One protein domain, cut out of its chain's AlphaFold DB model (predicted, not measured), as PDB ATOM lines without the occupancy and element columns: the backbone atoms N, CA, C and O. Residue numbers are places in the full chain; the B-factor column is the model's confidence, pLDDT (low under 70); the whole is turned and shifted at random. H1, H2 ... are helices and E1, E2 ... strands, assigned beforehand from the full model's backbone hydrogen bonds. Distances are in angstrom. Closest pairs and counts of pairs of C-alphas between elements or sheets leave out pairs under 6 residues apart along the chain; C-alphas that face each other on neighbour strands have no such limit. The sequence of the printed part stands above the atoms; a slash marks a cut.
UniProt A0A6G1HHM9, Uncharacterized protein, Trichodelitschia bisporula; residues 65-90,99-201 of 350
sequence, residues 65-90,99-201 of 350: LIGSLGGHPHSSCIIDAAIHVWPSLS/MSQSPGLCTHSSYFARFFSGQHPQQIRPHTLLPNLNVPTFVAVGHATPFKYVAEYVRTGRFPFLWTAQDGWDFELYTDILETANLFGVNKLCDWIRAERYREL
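AT A GLANCE: This is residues 65 to 90 and 99 to 201 of the 350 residues of an uncharacterized protein of Trichodelitschia bisporula (UniProt A0A6G1HHM9). A small two-stranded hairpin, E1 and E2, with a long loop, sits by the first residue of H3, which crosses H4 of the helical hairpin H4 and H5; short H1 packs on the last residues of H3 and makes a corner with H2. Long links join many of these parts. The 129 printed residues run E1 E2 H1 H2 H3 H4 H5 H6, mostly helix, though under half are in named elements; the antiparallel sheet has the order E1 - E2. The whole is compact, with a radius of gyration of the C-alphas of 16.1 A and spans of 49 by 38 by 23 A.

IN THESE COORDINATES: E1 is residues 65 to 67, from C-alpha 65 at (149.154, 176.949, 120.569), and E2 is 81 to 84. H3, residues 144 to 156, is 18.1 A long; H4, 171 to 183, is 18.5 A; H5, 187 to 194, is 10.3 A. H1 is 103 to 108, H2 110 to 116, and H6 197 to 201, ending at (158.111, 168.085, 145.439).

HOW THE PARTS SIT: In the hairpin of E1 and E2, N 66 and O 82 are 2.9 A apart, within hydrogen-bond range. The closest C-alphas of E1 and H3, Gly 67 and Ala 144, are 7.0 A apart. H3 touches H4 with residues 146 to 150 alone, closest C-alphas Pro 146 and Ile 177, 4.6 A, at a steep tilt of 67 degrees, only just short of perpendicular. H4 and H5 form a helical hairpin, at a shallow tilt of 25 degrees, opposite ways, closest C-alphas Leu 178 and Cys 190, 5.6 A. H1 touches H3 at residues 154 to 156 of H3 alone, closest C-alphas His 108 and Val 154, 5.4 A; H1 and H2 touch only at the corner, closest C-alphas Cys 106 and Ala 113, 4.3 A. H6 touches no helix. Every O i to N i+4 pair is within range in H1, H2, H4 and H5; H3 has 8 of 9, H6 0 of 1 but 2 of 2 O i to N i+3 pairs.

THE WHOLE: The C-alphas farthest apart, Ser 90 and Gln 166, are 52.1 A apart. Residues 91 to 98 are not printed, a gap of 15.3 A between C-alphas 90 and 99. Links E1 to E2, H2 to H3 and H3 to H4 are long. The model's pLDDT is under 70 at residues 65 to 90, 99 to 103, 120 to 131 and 133 to 138.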
ATOM      1  N   LEU A  65     149.888 178.196 120.693       42.06
ATOM      2  CA  LEU A  65     149.154 176.949 120.569       42.06
ATOM      3  C   LEU A  65     147.676 177.305 120.405       42.06
ATOM      4  O   LEU A  65     147.070 177.816 121.344       42.06
ATOM      5  N   ILE A  66     147.108 177.061 119.228       43.38
ATOM      6  CA  ILE A  66     145.661 177.181 119.015       43.38
ATOM      7  C   ILE A  66     145.097 175.765 119.016       43.38
ATOM      8  O   ILE A  66     145.402 174.976 118.130       43.38
ATOM      9  N   GLY A  67     144.327 175.421 120.047       36.81
ATOM     10  CA  GLY A  67     143.600 174.157 120.120       36.81
ATOM     11  C   GLY A  67     142.119 174.387 119.847       36.81
ATOM     12  O   GLY A  67     141.522 175.269 120.458       36.81
ATOM     13  N   SER A  68     141.521 173.592 118.960       37.59
ATOM     14  CA  SER A  68     140.061 173.523 118.805       37.59
ATOM     15  C   SER A  68     139.523 172.327 119.594       37.59
ATOM     16  O   SER A  68     139.925 171.191 119.343       37.59
ATOM     17  N   LEU A  69     138.637 172.566 120.565       39.69
ATOM     18  CA  LEU A  69     137.973 171.509 121.329       39.69
ATOM     19  C   LEU A  69     136.582 171.256 120.735       39.69
ATOM     20  O   LEU A  69     135.671 172.064 120.899       39.69
ATOM     21  N   GLY A  70     136.412 170.125 120.047       37.06
ATOM     22  CA  GLY A  70     135.092 169.615 119.673       37.06
ATOM     23  C   GLY A  70     134.446 168.923 120.874       37.06
ATOM     24  O   GLY A  70     134.973 167.930 121.366       37.06
ATOM     25  N   GLY A  71     133.331 169.453 121.376       33.12
ATOM     26  CA  GLY A  71     132.654 168.916 122.555       33.12
ATOM     27  C   GLY A  71     131.825 167.665 122.256       33.12
ATOM     28  O   GLY A  71     130.747 167.776 121.684       33.12
ATOM     29  N   HIS A  72     132.286 166.493 122.700       34.94
ATOM     30  CA  HIS A  72     131.429 165.365 123.092       34.94
ATOM     31  C   HIS A  72     132.180 164.450 124.084       34.94
ATOM     32  O   HIS A  72     133.325 164.094 123.824       34.94
ATOM     33  N   PRO A  73     131.562 164.025 125.204       40.34
ATOM     34  CA  PRO A  73     132.270 163.333 126.291       40.34
ATOM     35  C   PRO A  73     132.655 161.863 126.022       40.34
ATOM     36  O   PRO A  73     133.294 161.257 126.875       40.34
ATOM     37  N   HIS A  74     132.310 161.269 124.869       35.41
ATOM     38  CA  HIS A  74     132.554 159.836 124.605       35.41
ATOM     39  C   HIS A  74     133.012 159.485 123.177       35.41
ATOM     40  O   HIS A  74     133.027 158.312 122.809       35.41
ATOM     41  N   SER A  75     133.408 160.462 122.360       33.53
ATOM     42  CA  SER A  75     133.983 160.216 121.031       33.53
ATOM     43  C   SER A  75     135.446 160.648 121.004       33.53
ATOM     44  O   SER A  75     135.812 161.677 121.567       33.53
ATOM     45  N   SER A  76     136.297 159.849 120.357       30.61
ATOM     46  CA  SER A  76     137.700 160.174 120.083       30.61
ATOM     47  C   SER A  76     137.796 161.569 119.457       30.61
ATOM     48  O   SER A  76     137.484 161.752 118.279       30.61
ATOM     49  N   CYS A  77     138.164 162.565 120.259       33.81
ATOM     50  CA  CYS A  77     138.270 163.945 119.818       33.81
ATOM     51  C   CYS A  77     139.520 164.075 118.944       33.81
ATOM     52  O   CYS A  77     140.642 163.951 119.434       33.81
ATOM     53  N   ILE A  78     139.337 164.322 117.646       32.72
ATOM     54  CA  ILE A  78     140.417 164.836 116.801       32.72
ATOM     55  C   ILE A  78     140.590 166.293 117.213       32.72
ATOM     56  O   ILE A  78     139.729 167.122 116.927       32.72
ATOM     57  N   ILE A  79     141.661 166.584 117.943       40.75
ATOM     58  CA  ILE A  79     141.989 167.949 118.330       40.75
ATOM     59  C   ILE A  79     143.079 168.447 117.394       40.75
ATOM     60  O   ILE A  79     144.199 167.945 117.407       40.75
ATOM     61  N   ASP A  80     142.742 169.459 116.599       34.94
ATOM     62  CA  ASP A  80     143.723 170.224 115.842       34.94
ATOM     63  C   ASP A  80     144.464 171.142 116.822       34.94
ATOM     64  O   ASP A  80     143.955 172.187 117.233       34.94
ATOM     65  N   ALA A  81     145.656 170.720 117.242       40.06
ATOM     66  CA  ALA A  81     146.592 171.549 117.989       40.06
ATOM     67  C   ALA A  81     147.541 172.244 117.004       40.06
ATOM     68  O   ALA A  81     148.541 171.668 116.581       40.06
ATOM     69  N   ALA A  82     147.224 173.484 116.639       41.94
ATOM     70  CA  ALA A  82     148.030 174.297 115.746       41.94
ATOM     71  C   ALA A  82     149.192 174.945 116.502       41.94
ATOM     72  O   ALA A  82     148.992 175.806 117.361       41.94
ATOM     73  N   ILE A  83     150.421 174.556 116.163       48.09
ATOM     74  CA  ILE A  83     151.623 175.293 116.565       48.09
ATOM     75  C   ILE A  83     151.893 176.338 115.486       48.09
ATOM     76  O   ILE A  83     152.362 176.005 114.398       48.09
ATOM     77  N   HIS A  84     151.610 177.606 115.783       45.44
ATOM     78  CA  HIS A  84     151.958 178.693 114.876       45.44
ATOM     79  C   HIS A  84     153.434 179.045 115.029       45.44
ATOM     80  O   HIS A  84     153.855 179.646 116.019       45.44
ATOM     81  N   VAL A  85     154.216 178.695 114.013       41.84
ATOM     82  CA  VAL A  85     155.548 179.259 113.803       41.84
ATOM     83  C   VAL A  85     155.338 180.530 112.996       41.84
ATOM     84  O   VAL A  85     154.772 180.442 111.916       41.84
ATOM     85  N   TRP A  86     155.736 181.701 113.495       37.09
ATOM     86  CA  TRP A  86     155.728 182.934 112.698       37.09
ATOM     87  C   TRP A  86     156.974 182.979 111.806       37.09
ATOM     88  O   TRP A  86     158.079 183.108 112.342       37.09
ATOM     89  N   PRO A  87     156.849 182.979 110.468       39.44
ATOM     90  CA  PRO A  87     157.910 183.447 109.604       39.44
ATOM     91  C   PRO A  87     157.486 184.802 109.032       39.44
ATOM     92  O   PRO A  87     156.523 184.906 108.280       39.44
ATOM     93  N   SER A  88     158.258 185.854 109.283       40.59
ATOM     94  CA  SER A  88     158.209 187.067 108.452       40.59
ATOM     95  C   SER A  88     158.869 186.835 107.078       40.59
ATOM     96  O   SER A  88     159.523 187.727 106.545       40.59
ATOM     97  N   LEU A  89     158.813 185.610 106.550       38.41
ATOM     98  CA  LEU A  89     159.654 185.145 105.453       38.41
ATOM     99  C   LEU A  89     158.805 184.652 104.290       38.41
ATOM    100  O   LEU A  89     157.747 184.054 104.468       38.41
ATOM    101  N   SER A  90     159.292 184.920 103.084       41.28
ATOM    102  CA  SER A  90     158.619 184.537 101.845       41.28
ATOM    103  C   SER A  90     158.585 183.005 101.659       41.28
ATOM    104  O   SER A  90     159.432 182.300 102.215       41.28
ATOM    105  N   MET A  99     166.498 175.907 110.870       49.84
ATOM    106  CA  MET A  99     165.840 175.963 112.185       49.84
ATOM    107  C   MET A  99     166.797 175.800 113.384       49.84
ATOM    108  O   MET A  99     166.410 175.335 114.451       49.84
ATOM    109  N   SER A 100     168.034 176.287 113.275       47.50
ATOM    110  CA  SER A 100     168.953 176.454 114.413       47.50
ATOM    111  C   SER A 100     168.418 177.394 115.514       47.50
ATOM    112  O   SER A 100     169.041 177.538 116.559       47.50
ATOM    113  N   GLN A 101     167.258 178.036 115.312       51.47
ATOM    114  CA  GLN A 101     166.734 179.106 116.168       51.47
ATOM    115  C   GLN A 101     165.445 178.763 116.940       51.47
ATOM    116  O   GLN A 101     164.857 179.655 117.553       51.47
ATOM    117  N   SER A 102     165.004 177.501 116.961       57.19
ATOM    118  CA  SER A 102     164.009 177.013 117.935       57.19
ATOM    119  C   SER A 102     164.644 175.998 118.892       57.19
ATOM    120  O   SER A 102     164.223 174.838 118.911       57.19
ATOM    121  N   PRO A 103     165.675 176.399 119.668       65.06
ATOM    122  CA  PRO A 103     166.464 175.462 120.457       65.06
ATOM    123  C   PRO A 103     165.583 174.632 121.393       65.06
ATOM    124  O   PRO A 103     165.746 173.422 121.421       65.06
ATOM    125  N   GLY A 104     164.583 175.219 122.060       72.69
ATOM    126  CA  GLY A 104     163.756 174.496 123.041       72.69
ATOM    127  C   GLY A 104     163.061 173.241 122.491       72.69
ATOM    128  O   GLY A 104     163.253 172.153 123.026       72.69
ATOM    129  N   LEU A 105     162.327 173.364 121.374       81.94
ATOM    130  CA  LEU A 105     161.547 172.252 120.805       81.94
ATOM    131  C   LEU A 105     162.421 171.057 120.418       81.94
ATOM    132  O   LEU A 105     162.115 169.925 120.779       81.94
ATOM    133  N   CYS A 106     163.527 171.311 119.721       88.25
ATOM    134  CA  CYS A 106     164.425 170.249 119.272       88.25
ATOM    135  C   CYS A 106     165.343 169.732 120.391       88.25
ATOM    136  O   CYS A 106     165.807 168.600 120.304       88.25
ATOM    137  N   THR A 107     165.603 170.530 121.434       87.94
ATOM    138  CA  THR A 107     166.467 170.130 122.561       87.94
ATOM    139  C   THR A 107     165.778 169.107 123.455       87.94
ATOM    140  O   THR A 107     166.409 168.143 123.878       87.94
ATOM    141  N   HIS A 108     164.482 169.290 123.728       90.25
ATOM    142  CA  HIS A 108     163.759 168.444 124.683       90.25
ATOM    143  C   HIS A 108     162.925 167.330 124.027       90.25
ATOM    144  O   HIS A 108     162.423 166.464 124.741       90.25
ATOM    145  N   SER A 109     162.774 167.314 122.697       93.38
ATOM    146  CA  SER A 109     161.974 166.315 121.976       93.38
ATOM    147  C   SER A 109     162.698 165.767 120.749       93.38
ATOM    148  O   SER A 109     162.946 166.479 119.769       93.38
ATOM    149  N   SER A 110     162.949 164.454 120.743       92.31
ATOM    150  CA  SER A 110     163.489 163.775 119.560       92.31
ATOM    151  C   SER A 110     162.486 163.730 118.406       92.31
ATOM    152  O   SER A 110     162.892 163.689 117.244       92.31
ATOM    153  N   TYR A 111     161.183 163.734 118.714       90.38
ATOM    154  CA  TYR A 111     160.126 163.802 117.706       90.38
ATOM    155  C   TYR A 111     160.217 165.116 116.934       90.38
ATOM    156  O   TYR A 111     160.349 165.087 115.713       90.38
ATOM    157  N   PHE A 112     160.231 166.257 117.632       88.69
ATOM    158  CA  PHE A 112     160.329 167.562 116.983       88.69
ATOM    159  C   PHE A 112     161.672 167.741 116.273       88.69
ATOM    160  O   PHE A 112     161.688 168.227 115.146       88.69
ATOM    161  N   ALA A 113     162.778 167.261 116.848       89.81
ATOM    162  CA  ALA A 113     164.075 167.275 116.171       89.81
ATOM    163  C   ALA A 113     164.035 166.537 114.818       89.81
ATOM    164  O   ALA A 113     164.460 167.082 113.799       89.81
ATOM    165  N   ARG A 114     163.463 165.322 114.771       88.06
ATOM    166  CA  ARG A 114     163.293 164.563 113.517       88.06
ATOM    167  C   ARG A 114     162.293 165.226 112.576       88.06
ATOM    168  O   ARG A 114     162.557 165.323 111.379       88.06
ATOM    169  N   PHE A 115     161.178 165.710 113.107       84.56
ATOM    170  CA  PHE A 115     160.133 166.377 112.339       84.56
ATOM    171  C   PHE A 115     160.669 167.620 111.610       84.56
ATOM    172  O   PHE A 115     160.472 167.770 110.403       84.56
ATOM    173  N   PHE A 116     161.419 168.470 112.315       83.81
ATOM    174  CA  PHE A 116     162.018 169.680 111.751       83.81
ATOM    175  C   PHE A 116     163.291 169.417 110.936       83.81
ATOM    176  O   PHE A 116     163.671 170.258 110.128       83.81
ATOM    177  N   SER A 117     163.919 168.241 111.062       85.12
ATOM    178  CA  SER A 117     165.049 167.845 110.203       85.12
ATOM    179  C   SER A 117     164.660 167.530 108.750       85.12
ATOM    180  O   SER A 117     165.534 167.263 107.928       85.12
ATOM    181  N   GLY A 118     163.361 167.517 108.422       82.00
ATOM    182  CA  GLY A 118     162.860 167.166 107.088       82.00
ATOM    183  C   GLY A 118     162.832 165.660 106.800       82.00
ATOM    184  O   GLY A 118     162.494 165.258 105.691       82.00
ATOM    185  N   GLN A 119     163.153 164.814 107.786       79.00
ATOM    186  CA  GLN A 119     163.119 163.353 107.644       79.00
ATOM    187  C   GLN A 119     161.699 162.770 107.628       79.00
ATOM    188  O   GLN A 119     161.510 161.644 107.170       79.00
ATOM    189  N   HIS A 120     160.694 163.512 108.104       68.88
ATOM    190  CA  HIS A 120     159.295 163.097 108.027       68.88
ATOM    191  C   HIS A 120     158.586 163.768 106.842       68.88
ATOM    192  O   HIS A 120     158.660 164.993 106.725       68.88
ATOM    193  N   PRO A 121     157.854 163.013 105.997       64.38
ATOM    194  CA  PRO A 121     156.992 163.605 104.982       64.38
ATOM    195  C   PRO A 121     155.926 164.437 105.695       64.38
ATOM    196  O   PRO A 121     155.044 163.906 106.370       64.38
ATOM    197  N   GLN A 122     156.055 165.758 105.609       63.31
ATOM    198  CA  GLN A 122     155.176 166.664 106.327       63.31
ATOM    199  C   GLN A 122     153.790 166.626 105.679       63.31
ATOM    200  O   GLN A 122     153.630 167.012 104.522       63.31
ATOM    201  N   GLN A 123     152.764 166.205 106.424       60.78
ATOM    202  CA  GLN A 123     151.384 166.547 106.075       60.78
ATOM    203  C   GLN A 123     151.143 168.011 106.459       60.78
ATOM    204  O   GLN A 123     150.432 168.302 107.416       60.78
ATOM    205  N   ILE A 124     151.759 168.946 105.731       64.38
ATOM    206  CA  ILE A 124     151.327 170.344 105.788       64.38
ATOM    207  C   ILE A 124     149.972 170.378 105.097       64.38
ATOM    208  O   ILE A 124     149.886 170.267 103.872       64.38
ATOM    209  N   ARG A 125     148.902 170.490 105.880       62.50
ATOM    210  CA  ARG A 125     147.581 170.771 105.325       62.50
ATOM    211  C   ARG A 125     147.406 172.287 105.247       62.50
ATOM    212  O   ARG A 125     147.744 172.974 106.212       62.50
ATOM    213  N   PRO A 126     146.897 172.829 104.128       60.97
ATOM    214  CA  PRO A 126     146.442 174.211 104.111       60.97
ATOM    215  C   PRO A 126     145.380 174.383 105.200       60.97
ATOM    216  O   PRO A 126     144.503 173.532 105.367       60.97
ATOM    217  N   HIS A 127     145.511 175.453 105.980       56.16
ATOM    218  CA  HIS A 127     144.679 175.705 107.149       56.16
ATOM    219  C   HIS A 127     143.207 175.832 106.731       56.16
ATOM    220  O   HIS A 127     142.821 176.803 106.089       56.16
ATOM    221  N   THR A 128     142.362 174.866 107.092       60.75
ATOM    222  CA  THR A 128     140.927 174.891 106.748       60.75
ATOM    223  C   THR A 128     140.124 175.814 107.663       60.75
ATOM    224  O   THR A 128     139.150 176.414 107.227       60.75
ATOM    225  N   LEU A 129     140.544 175.952 108.924       60.62
ATOM    226  CA  LEU A 129     139.814 176.715 109.946       60.62
ATOM    227  C   LEU A 129     140.094 178.231 109.943       60.62
ATOM    228  O   LEU A 129     139.302 178.993 110.485       60.62
ATOM    229  N   LEU A 130     141.190 178.685 109.325       63.53
ATOM    230  CA  LEU A 130     141.556 180.101 109.212       63.53
ATOM    231  C   LEU A 130     141.990 180.397 107.770       63.53
ATOM    232  O   LEU A 130     143.177 180.594 107.515       63.53
ATOM    233  N   PRO A 131     141.047 180.438 106.810       59.78
ATOM    234  CA  PRO A 131     141.357 180.520 105.379       59.78
ATOM    235  C   PRO A 131     142.153 181.774 104.976       59.78
ATOM    236  O   PRO A 131     142.757 181.800 103.909       59.78
ATOM    237  N   ASN A 132     142.184 182.800 105.832       70.00
ATOM    238  CA  ASN A 132     142.926 184.038 105.593       70.00
ATOM    239  C   ASN A 132     144.328 184.049 106.225       70.00
ATOM    240  O   ASN A 132     145.135 184.919 105.897       70.00
ATOM    241  N   LEU A 133     144.644 183.104 107.117       61.69
ATOM    242  CA  LEU A 133     146.002 182.922 107.618       61.69
ATOM    243  C   LEU A 133     146.688 181.855 106.766       61.69
ATOM    244  O   LEU A 133     146.575 180.660 107.025       61.69
ATOM    245  N   ASN A 134     147.473 182.300 105.783       65.06
ATOM    246  CA  ASN A 134     148.458 181.471 105.076       65.06
ATOM    247  C   ASN A 134     149.643 181.115 105.996       65.06
ATOM    248  O   ASN A 134     150.805 181.307 105.641       65.06
ATOM    249  N   VAL A 135     149.354 180.646 107.209       68.88
ATOM    250  CA  VAL A 135     150.359 180.170 108.151       68.88
ATOM    251  C   VAL A 135     150.333 178.645 108.097       68.88
ATOM    252  O   VAL A 135     149.267 178.053 108.279       68.88
ATOM    253  N   PRO A 136     151.470 177.994 107.814       63.75
ATOM    254  CA  PRO A 136     151.549 176.546 107.848       63.75
ATOM    255  C   PRO A 136     151.265 176.070 109.273       63.75
ATOM    256  O   PRO A 136     151.988 176.411 110.209       63.75
ATOM    257  N   THR A 137     150.197 175.289 109.415       67.88
ATOM    258  CA  THR A 137     149.759 174.726 110.689       67.88
ATOM    259  C   THR A 137     150.115 173.251 110.745       67.88
ATOM    260  O   THR A 137     149.799 172.477 109.840       67.88
ATOM    261  N   PHE A 138     150.775 172.863 111.830       68.94
ATOM    262  CA  PHE A 138     150.976 171.465 112.177       68.94
ATOM    263  C   PHE A 138     149.731 170.932 112.889       68.94
ATOM    264  O   PHE A 138     149.202 171.607 113.765       68.94
ATOM    265  N   VAL A 139     149.295 169.729 112.521       72.25
ATOM    266  CA  VAL A 139     148.216 169.007 113.199       72.25
ATOM    267  C   VAL A 139     148.803 167.726 113.777       72.25
ATOM    268  O   VAL A 139     149.248 166.852 113.029       72.25
ATOM    269  N   ALA A 140     148.802 167.615 115.105       73.44
ATOM    270  CA  ALA A 140     149.044 166.357 115.800       73.44
ATOM    271  C   ALA A 140     147.720 165.728 116.227       73.44
ATOM    272  O   ALA A 140     146.814 166.426 116.668       73.44
ATOM    273  N   VAL A 141     147.639 164.401 116.151       75.19
ATOM    274  CA  VAL A 141     146.515 163.635 116.697       75.19
ATOM    275  C   VAL A 141     146.831 163.295 118.153       75.19
ATOM    276  O   VAL A 141     147.818 162.611 118.418       75.19
ATOM    277  N   GLY A 142     146.012 163.772 119.091       79.31
ATOM    278  CA  GLY A 142     146.153 163.473 120.517       79.31
ATOM    279  C   GLY A 142     145.211 164.290 121.403       79.31
ATOM    280  O   GLY A 142     144.490 165.167 120.927       79.31
ATOM    281  N   HIS A 143     145.230 164.008 122.706       86.00
ATOM    282  CA  HIS A 143     144.457 164.755 123.697       86.00
ATOM    283  C   HIS A 143     145.124 166.105 124.012       86.00
ATOM    284  O   HIS A 143     146.316 166.170 124.316       86.00
ATOM    285  N   ALA A 144     144.356 167.199 123.984       87.69
ATOM    286  CA  ALA A 144     144.899 168.548 124.184       87.69
ATOM    287  C   ALA A 144     145.394 168.802 125.610       87.69
ATOM    288  O   ALA A 144     146.398 169.489 125.801       87.69
ATOM    289  N   THR A 145     144.694 168.260 126.608       93.06
ATOM    290  CA  THR A 145     145.005 168.483 128.024       93.06
ATOM    291  C   THR A 145     146.415 168.009 128.396       93.06
ATOM    292  O   THR A 145     147.200 168.853 128.831       93.06
ATOM    293  N   PRO A 146     146.808 166.735 128.186       95.69
ATOM    294  CA  PRO A 146     148.174 166.296 128.473       95.69
ATOM    295  C   PRO A 146     149.200 166.970 127.555       95.69
ATOM    296  O   PRO A 146     150.292 167.332 128.003       95.69
ATOM    297  N   PHE A 147     148.838 167.236 126.294       94.38
ATOM    298  CA  PHE A 147     149.726 167.911 125.352       94.38
ATOM    299  C   PHE A 147     150.138 169.309 125.824       94.38
ATOM    300  O   PHE A 147     151.299 169.682 125.666       94.38
ATOM    301  N   LYS A 148     149.237 170.061 126.469       94.62
ATOM    302  CA  LYS A 148     149.556 171.370 127.063       94.62
ATOM    303  C   LYS A 148     150.750 171.289 128.019       94.62
ATOM    304  O   LYS A 148     151.625 172.150 127.967       94.62
ATOM    305  N   TYR A 149     150.806 170.264 128.868       96.31
ATOM    306  CA  TYR A 149     151.895 170.091 129.834       96.31
ATOM    307  C   TYR A 149     153.200 169.658 129.167       96.31
ATOM    308  O   TYR A 149     154.262 170.168 129.518       96.31
ATOM    309  N   VAL A 150     153.121 168.778 128.166       95.69
ATOM    310  CA  VAL A 150     154.287 168.381 127.364       95.69
ATOM    311  C   VAL A 150     154.866 169.587 126.619       95.69
ATOM    312  O   VAL A 150     156.071 169.826 126.668       95.69
ATOM    313  N   ALA A 151     154.012 170.388 125.979       92.56
ATOM    314  CA  ALA A 151     154.417 171.600 125.276       92.56
ATOM    315  C   ALA A 151     155.045 172.628 126.229       92.56
ATOM    316  O   ALA A 151     156.076 173.221 125.906       92.56
ATOM    317  N   GLU A 152     154.466 172.810 127.417       93.94
ATOM    318  CA  GLU A 152     155.008 173.716 128.428       93.94
ATOM    319  C   GLU A 152     156.379 173.255 128.935       93.94
ATOM    320  O   GLU A 152     157.297 174.076 129.025       93.94
ATOM    321  N   TYR A 153     156.559 171.954 129.187       95.62
ATOM    322  CA  TYR A 153     157.859 171.392 129.550       95.62
ATOM    323  C   TYR A 153     158.887 171.617 128.442       95.62
ATOM    324  O   TYR A 153     159.962 172.141 128.700       95.62
ATOM    325  N   VAL A 154     158.556 171.314 127.188       93.31
ATOM    326  CA  VAL A 154     159.486 171.498 126.065       93.31
ATOM    327  C   VAL A 154     159.860 172.977 125.861       93.31
ATOM    328  O   VAL A 154     160.970 173.295 125.430       93.31
ATOM    329  N   ARG A 155     158.952 173.903 126.190       89.94
ATOM    330  CA  ARG A 155     159.185 175.351 126.098       89.94
ATOM    331  C   ARG A 155     160.056 175.889 127.233       89.94
ATOM    332  O   ARG A 155     160.844 176.806 127.004       89.94
ATOM    333  N   THR A 156     159.862 175.392 128.451       91.56
ATOM    334  CA  THR A 156     160.401 176.013 129.675       91.56
ATOM    335  C   THR A 156     161.426 175.161 130.418       91.56
ATOM    336  O   THR A 156     162.143 175.690 131.263       91.56
ATOM    337  N   GLY A 157     161.486 173.862 130.137       93.12
ATOM    338  CA  GLY A 157     162.158 172.863 130.967       93.12
ATOM    339  C   GLY A 157     161.469 172.627 132.317       93.12
ATOM    340  O   GLY A 157     162.072 172.022 133.204       93.12
ATOM    341  N   ARG A 158     160.242 173.137 132.520       95.75
ATOM    342  CA  ARG A 158     159.504 173.014 133.783       95.75
ATOM    343  C   ARG A 158     158.640 171.760 133.791       95.75
ATOM    344  O   ARG A 158     157.759 171.605 132.947       95.75
ATOM    345  N   PHE A 159     158.865 170.884 134.762       97.56
ATOM    346  CA  PHE A 159     158.059 169.692 134.980       97.56
ATOM    347  C   PHE A 159     156.623 170.059 135.408       97.56
ATOM    348  O   PHE A 159     156.408 171.078 136.078       97.56
ATOM    349  N   PRO A 160     155.614 169.262 135.010       97.62
ATOM    350  CA  PRO A 160     154.233 169.485 135.419       97.62
ATOM    351  C   PRO A 160     154.074 169.290 136.931       97.62
ATOM    352  O   PRO A 160     154.606 168.343 137.501       97.62
ATOM    353  N   PHE A 161     153.318 170.184 137.568       97.56
ATOM    354  CA  PHE A 161     152.970 170.107 138.986       97.56
ATOM    355  C   PHE A 161     151.458 169.976 139.126       97.56
ATOM    356  O   PHE A 161     150.738 170.965 138.984       97.56
ATOM    357  N   LEU A 162     150.994 168.751 139.357       97.25
ATOM    358  CA  LEU A 162     149.574 168.402 139.399       97.25
ATOM    359  C   LEU A 162     149.170 167.956 140.803       97.25
ATOM    360  O   LEU A 162     148.820 166.797 141.022       97.25
ATOM    361  N   TRP A 163     149.302 168.867 141.766       96.31
ATOM    362  CA  TRP A 163     148.954 168.609 143.157       96.31
ATOM    363  C   TRP A 163     148.069 169.703 143.727       96.31
ATOM    364  O   TRP A 163     148.354 170.893 143.559       96.31
ATOM    365  N   THR A 164     147.043 169.293 144.466       92.62
ATOM    366  CA  THR A 164     146.248 170.180 145.315       92.62
ATOM    367  C   THR A 164     146.219 169.635 146.742       92.62
ATOM    368  O   THR A 164     146.317 168.431 146.973       92.62
ATOM    369  N   ALA A 165     146.062 170.521 147.729       87.69
ATOM    370  CA  ALA A 165     145.957 170.107 149.130       87.69
ATOM    371  C   ALA A 165     144.690 169.281 149.422       87.69
ATOM    372  O   ALA A 165     144.659 168.556 150.415       87.69
ATOM    373  N   GLN A 166     143.661 169.414 148.576       88.88
ATOM    374  CA  GLN A 166     142.367 168.752 148.722       88.88
ATOM    375  C   GLN A 166     142.338 167.381 148.039       88.88
ATOM    376  O   GLN A 166     141.921 166.406 148.657       88.88
ATOM    377  N   ASP A 167     142.796 167.310 146.789       92.44
ATOM    378  CA  ASP A 167     142.651 166.120 145.939       92.44
ATOM    379  C   ASP A 167     143.940 165.290 145.879       92.44
ATOM    380  O   ASP A 167     143.939 164.140 145.443       92.44
ATOM    381  N   GLY A 168     145.057 165.848 146.353       94.06
ATOM    382  CA  GLY A 168     146.361 165.213 146.261       94.06
ATOM    383  C   GLY A 168     146.921 165.282 144.842       94.06
ATOM    384  O   GLY A 168     146.815 166.309 144.175       94.06
ATOM    385  N   TRP A 169     147.594 164.212 144.416       96.00
ATOM    386  CA  TRP A 169     148.208 164.114 143.091       96.00
ATOM    387  C   TRP A 169     147.213 163.586 142.057       96.00
ATOM    388  O   TRP A 169     146.589 162.550 142.276       96.00
ATOM    389  N   ASP A 170     147.141 164.241 140.898       97.81
ATOM    390  CA  ASP A 170     146.357 163.764 139.753       97.81
ATOM    391  C   ASP A 170     147.135 162.686 138.968       97.81
ATOM    392  O   ASP A 170     147.840 162.962 137.992       97.81
ATOM    393  N   PHE A 171     147.077 161.444 139.458       97.31
ATOM    394  CA  PHE A 171     147.807 160.307 138.882       97.31
ATOM    395  C   PHE A 171     147.323 159.919 137.478       97.31
ATOM    396  O   PHE A 171     148.120 159.439 136.665       97.31
ATOM    397  N   GLU A 172     146.037 160.123 137.192       97.06
ATOM    398  CA  GLU A 172     145.454 159.854 135.877       97.06
ATOM    399  C   GLU A 172     146.065 160.808 134.849       97.06
ATOM    400  O   GLU A 172     146.666 160.363 133.870       97.06
ATOM    401  N   LEU A 173     146.085 162.110 135.148       96.88
ATOM    402  CA  LEU A 173     146.687 163.095 134.258       96.88
ATOM    403  C   LEU A 173     148.207 162.911 134.101       96.88
ATOM    404  O   LEU A 173     148.734 163.140 133.012       96.88
ATOM    405  N   TYR A 174     148.939 162.454 135.126       98.06
ATOM    406  CA  TYR A 174     150.351 162.076 134.940       98.06
ATOM    407  C   TYR A 174     150.530 160.900 133.979       98.06
ATOM    408  O   TYR A 174     151.505 160.886 133.224       98.06
ATOM    409  N   THR A 175     149.612 159.935 133.995       97.94
ATOM    410  CA  THR A 175     149.634 158.790 133.077       97.94
ATOM    411  C   THR A 175     149.403 159.263 131.642       97.94
ATOM    412  O   THR A 175     150.216 158.970 130.765       97.94
ATOM    413  N   ASP A 176     148.403 160.120 131.424       97.00
ATOM    414  CA  ASP A 176     148.120 160.716 130.113       97.00
ATOM    415  C   ASP A 176     149.283 161.577 129.595       97.00
ATOM    416  O   ASP A 176     149.629 161.557 128.406       97.00
ATOM    417  N   ILE A 177     149.921 162.349 130.486       97.62
ATOM    418  CA  ILE A 177     151.116 163.129 130.149       97.62
ATOM    419  C   ILE A 177     152.267 162.199 129.791       97.62
ATOM    420  O   ILE A 177     152.984 162.501 128.843       97.62
ATOM    421  N   LEU A 178     152.459 161.086 130.503       97.94
ATOM    422  CA  LEU A 178     153.515 160.124 130.201       97.94
ATOM    423  C   LEU A 178     153.320 159.493 128.818       97.94
ATOM    424  O   LEU A 178     154.276 159.422 128.045       97.94
ATOM    425  N   GLU A 179     152.101 159.072 128.481       96.81
ATOM    426  CA  GLU A 179     151.779 158.535 127.154       96.81
ATOM    427  C   GLU A 179     152.024 159.571 126.056       96.81
ATOM    428  O   GLU A 179     152.695 159.293 125.056       96.81
ATOM    429  N   THR A 180     151.561 160.801 126.280       95.62
ATOM    430  CA  THR A 180     151.749 161.913 125.346       95.62
ATOM    431  C   THR A 180     153.233 162.273 125.205       95.62
ATOM    432  O   THR A 180     153.743 162.410 124.097       95.62
ATOM    433  N   ALA A 181     153.978 162.371 126.304       96.62
ATOM    434  CA  ALA A 181     155.413 162.650 126.299       96.62
ATOM    435  C   ALA A 181     156.196 161.557 125.560       96.62
ATOM    436  O   ALA A 181     157.127 161.871 124.816       96.62
ATOM    437  N   ASN A 182     155.788 160.294 125.705       96.69
ATOM    438  CA  ASN A 182     156.376 159.168 124.987       96.69
ATOM    439  C   ASN A 182     156.106 159.267 123.477       96.69
ATOM    440  O   ASN A 182     157.031 159.116 122.678       96.69
ATOM    441  N   LEU A 183     154.873 159.611 123.082       94.50
ATOM    442  CA  LEU A 183     154.505 159.857 121.683       94.50
ATOM    443  C   LEU A 183     155.365 160.965 121.050       94.50
ATOM    444  O   LEU A 183     155.848 160.814 119.928       94.50
ATOM    445  N   PHE A 184     155.605 162.053 121.787       93.50
ATOM    446  CA  PHE A 184     156.435 163.177 121.342       93.50
ATOM    447  C   PHE A 184     157.931 163.013 121.669       93.50
ATOM    448  O   PHE A 184     158.703 163.956 121.496       93.50
ATOM    449  N   GLY A 185     158.387 161.840 122.119       95.19
ATOM    450  CA  GLY A 185     159.805 161.563 122.379       95.19
ATOM    451  C   GLY A 185     160.472 162.542 123.354       95.19
ATOM    452  O   GLY A 185     161.598 162.984 123.112       95.19
ATOM    453  N   VAL A 186     159.766 162.930 124.417       96.44
ATOM    454  CA  VAL A 186     160.235 163.848 125.466       96.44
ATOM    455  C   VAL A 186     160.804 163.035 126.634       96.44
ATOM    456  O   VAL A 186     160.224 162.958 127.715       96.44
ATOM    457  N   ASN A 187     161.941 162.377 126.394       96.25
ATOM    458  CA  ASN A 187     162.470 161.326 127.277       96.25
ATOM    459  C   ASN A 187     162.702 161.791 128.720       96.25
ATOM    460  O   ASN A 187     162.299 161.102 129.646       96.25
ATOM    461  N   LYS A 188     163.264 162.988 128.923       95.94
ATOM    462  CA  LYS A 188     163.527 163.521 130.270       95.94
ATOM    463  C   LYS A 188     162.251 163.706 131.097       95.94
ATOM    464  O   LYS A 188     162.250 163.414 132.290       95.94
ATOM    465  N   LEU A 189     161.157 164.141 130.466       97.25
ATOM    466  CA  LEU A 189     159.848 164.220 131.117       97.25
ATOM    467  C   LEU A 189     159.316 162.819 131.438       97.25
ATOM    468  O   LEU A 189     158.846 162.591 132.550       97.25
ATOM    469  N   CYS A 190     159.438 161.874 130.503       98.06
ATOM    470  CA  CYS A 190     159.049 160.483 130.735       98.06
ATOM    471  C   CYS A 190     159.796 159.874 131.927       98.06
ATOM    472  O   CYS A 190     159.172 159.263 132.791       98.06
ATOM    473  N   ASP A 191     161.114 160.051 131.985       97.69
ATOM    474  CA  ASP A 191     161.963 159.508 133.044       97.69
ATOM    475  C   ASP A 191     161.626 160.137 134.396       97.69
ATOM    476  O   ASP A 191     161.523 159.437 135.400       97.69
ATOM    477  N   TRP A 192     161.366 161.447 134.418       97.75
ATOM    478  CA  TRP A 192     160.949 162.155 135.623       97.75
ATOM    479  C   TRP A 192     159.599 161.660 136.169       97.75
ATOM    480  O   TRP A 192     159.484 161.432 137.375       97.75
ATOM    481  N   ILE A 193     158.605 161.438 135.297       98.12
ATOM    482  CA  ILE A 193     157.291 160.903 135.700       98.12
ATOM    483  C   ILE A 193     157.410 159.439 136.146       98.12
ATOM    484  O   ILE A 193     156.877 159.084 137.195       98.12
ATOM    485  N   ARG A 194     158.133 158.591 135.398       98.12
ATOM    486  CA  ARG A 194     158.324 157.162 135.729       98.12
ATOM    487  C   ARG A 194     159.068 156.948 137.042       98.12
ATOM    488  O   ARG A 194     158.759 156.009 137.762       98.12
ATOM    489  N   ALA A 195     160.033 157.812 137.347       97.94
ATOM    490  CA  ALA A 195     160.745 157.804 138.620       97.94
ATOM    491  C   ALA A 195     159.929 158.423 139.771       97.94
ATOM    492  O   ALA A 195     160.446 158.559 140.873       97.94
ATOM    493  N   GLU A 196     158.680 158.832 139.517       97.50
ATOM    494  CA  GLU A 196     157.780 159.467 140.483       97.50
ATOM    495  C   GLU A 196     158.375 160.693 141.193       97.50
ATOM    496  O   GLU A 196     157.970 161.041 142.304       97.50
ATOM    497  N   ARG A 197     159.304 161.405 140.543       96.75
ATOM    498  CA  ARG A 197     160.023 162.541 141.148       96.75
ATOM    499  C   ARG A 197     159.105 163.700 141.529       96.75
ATOM    500  O   ARG A 197     159.457 164.501 142.389       96.75
ATOM    501  N   TYR A 198     157.907 163.771 140.944       97.00
ATOM    502  CA  TYR A 198     156.875 164.711 141.375       97.00
ATOM    503  C   TYR A 198     156.524 164.543 142.858       97.00
ATOM    504  O   TYR A 198     156.281 165.537 143.534       97.00
ATOM    505  N   ARG A 199     156.565 163.321 143.407       96.50
ATOM    506  CA  ARG A 199     156.223 163.061 144.815       96.50
ATOM    507  C   ARG A 199     157.197 163.716 145.789       96.50
ATOM    508  O   ARG A 199     156.792 164.101 146.880       96.50
ATOM    509  N   GLU A 200     158.451 163.897 145.382       96.06
ATOM    510  CA  GLU A 200     159.487 164.567 146.178       96.06
ATOM    511  C   GLU A 200     159.255 166.082 146.291       96.06
ATOM    512  O   GLU A 200     159.851 166.745 147.141       96.06
ATOM    513  N   LEU A 201     158.382 166.650 145.451       96.12
ATOM    514  CA  LEU A 201     158.111 168.085 145.439       96.12
ATOM    515  C   LEU A 201     157.237 168.545 146.598       96.12
ATOM    516  O   LEU A 201     157.223 169.737 146.885       96.12
TER     517      LEU A 201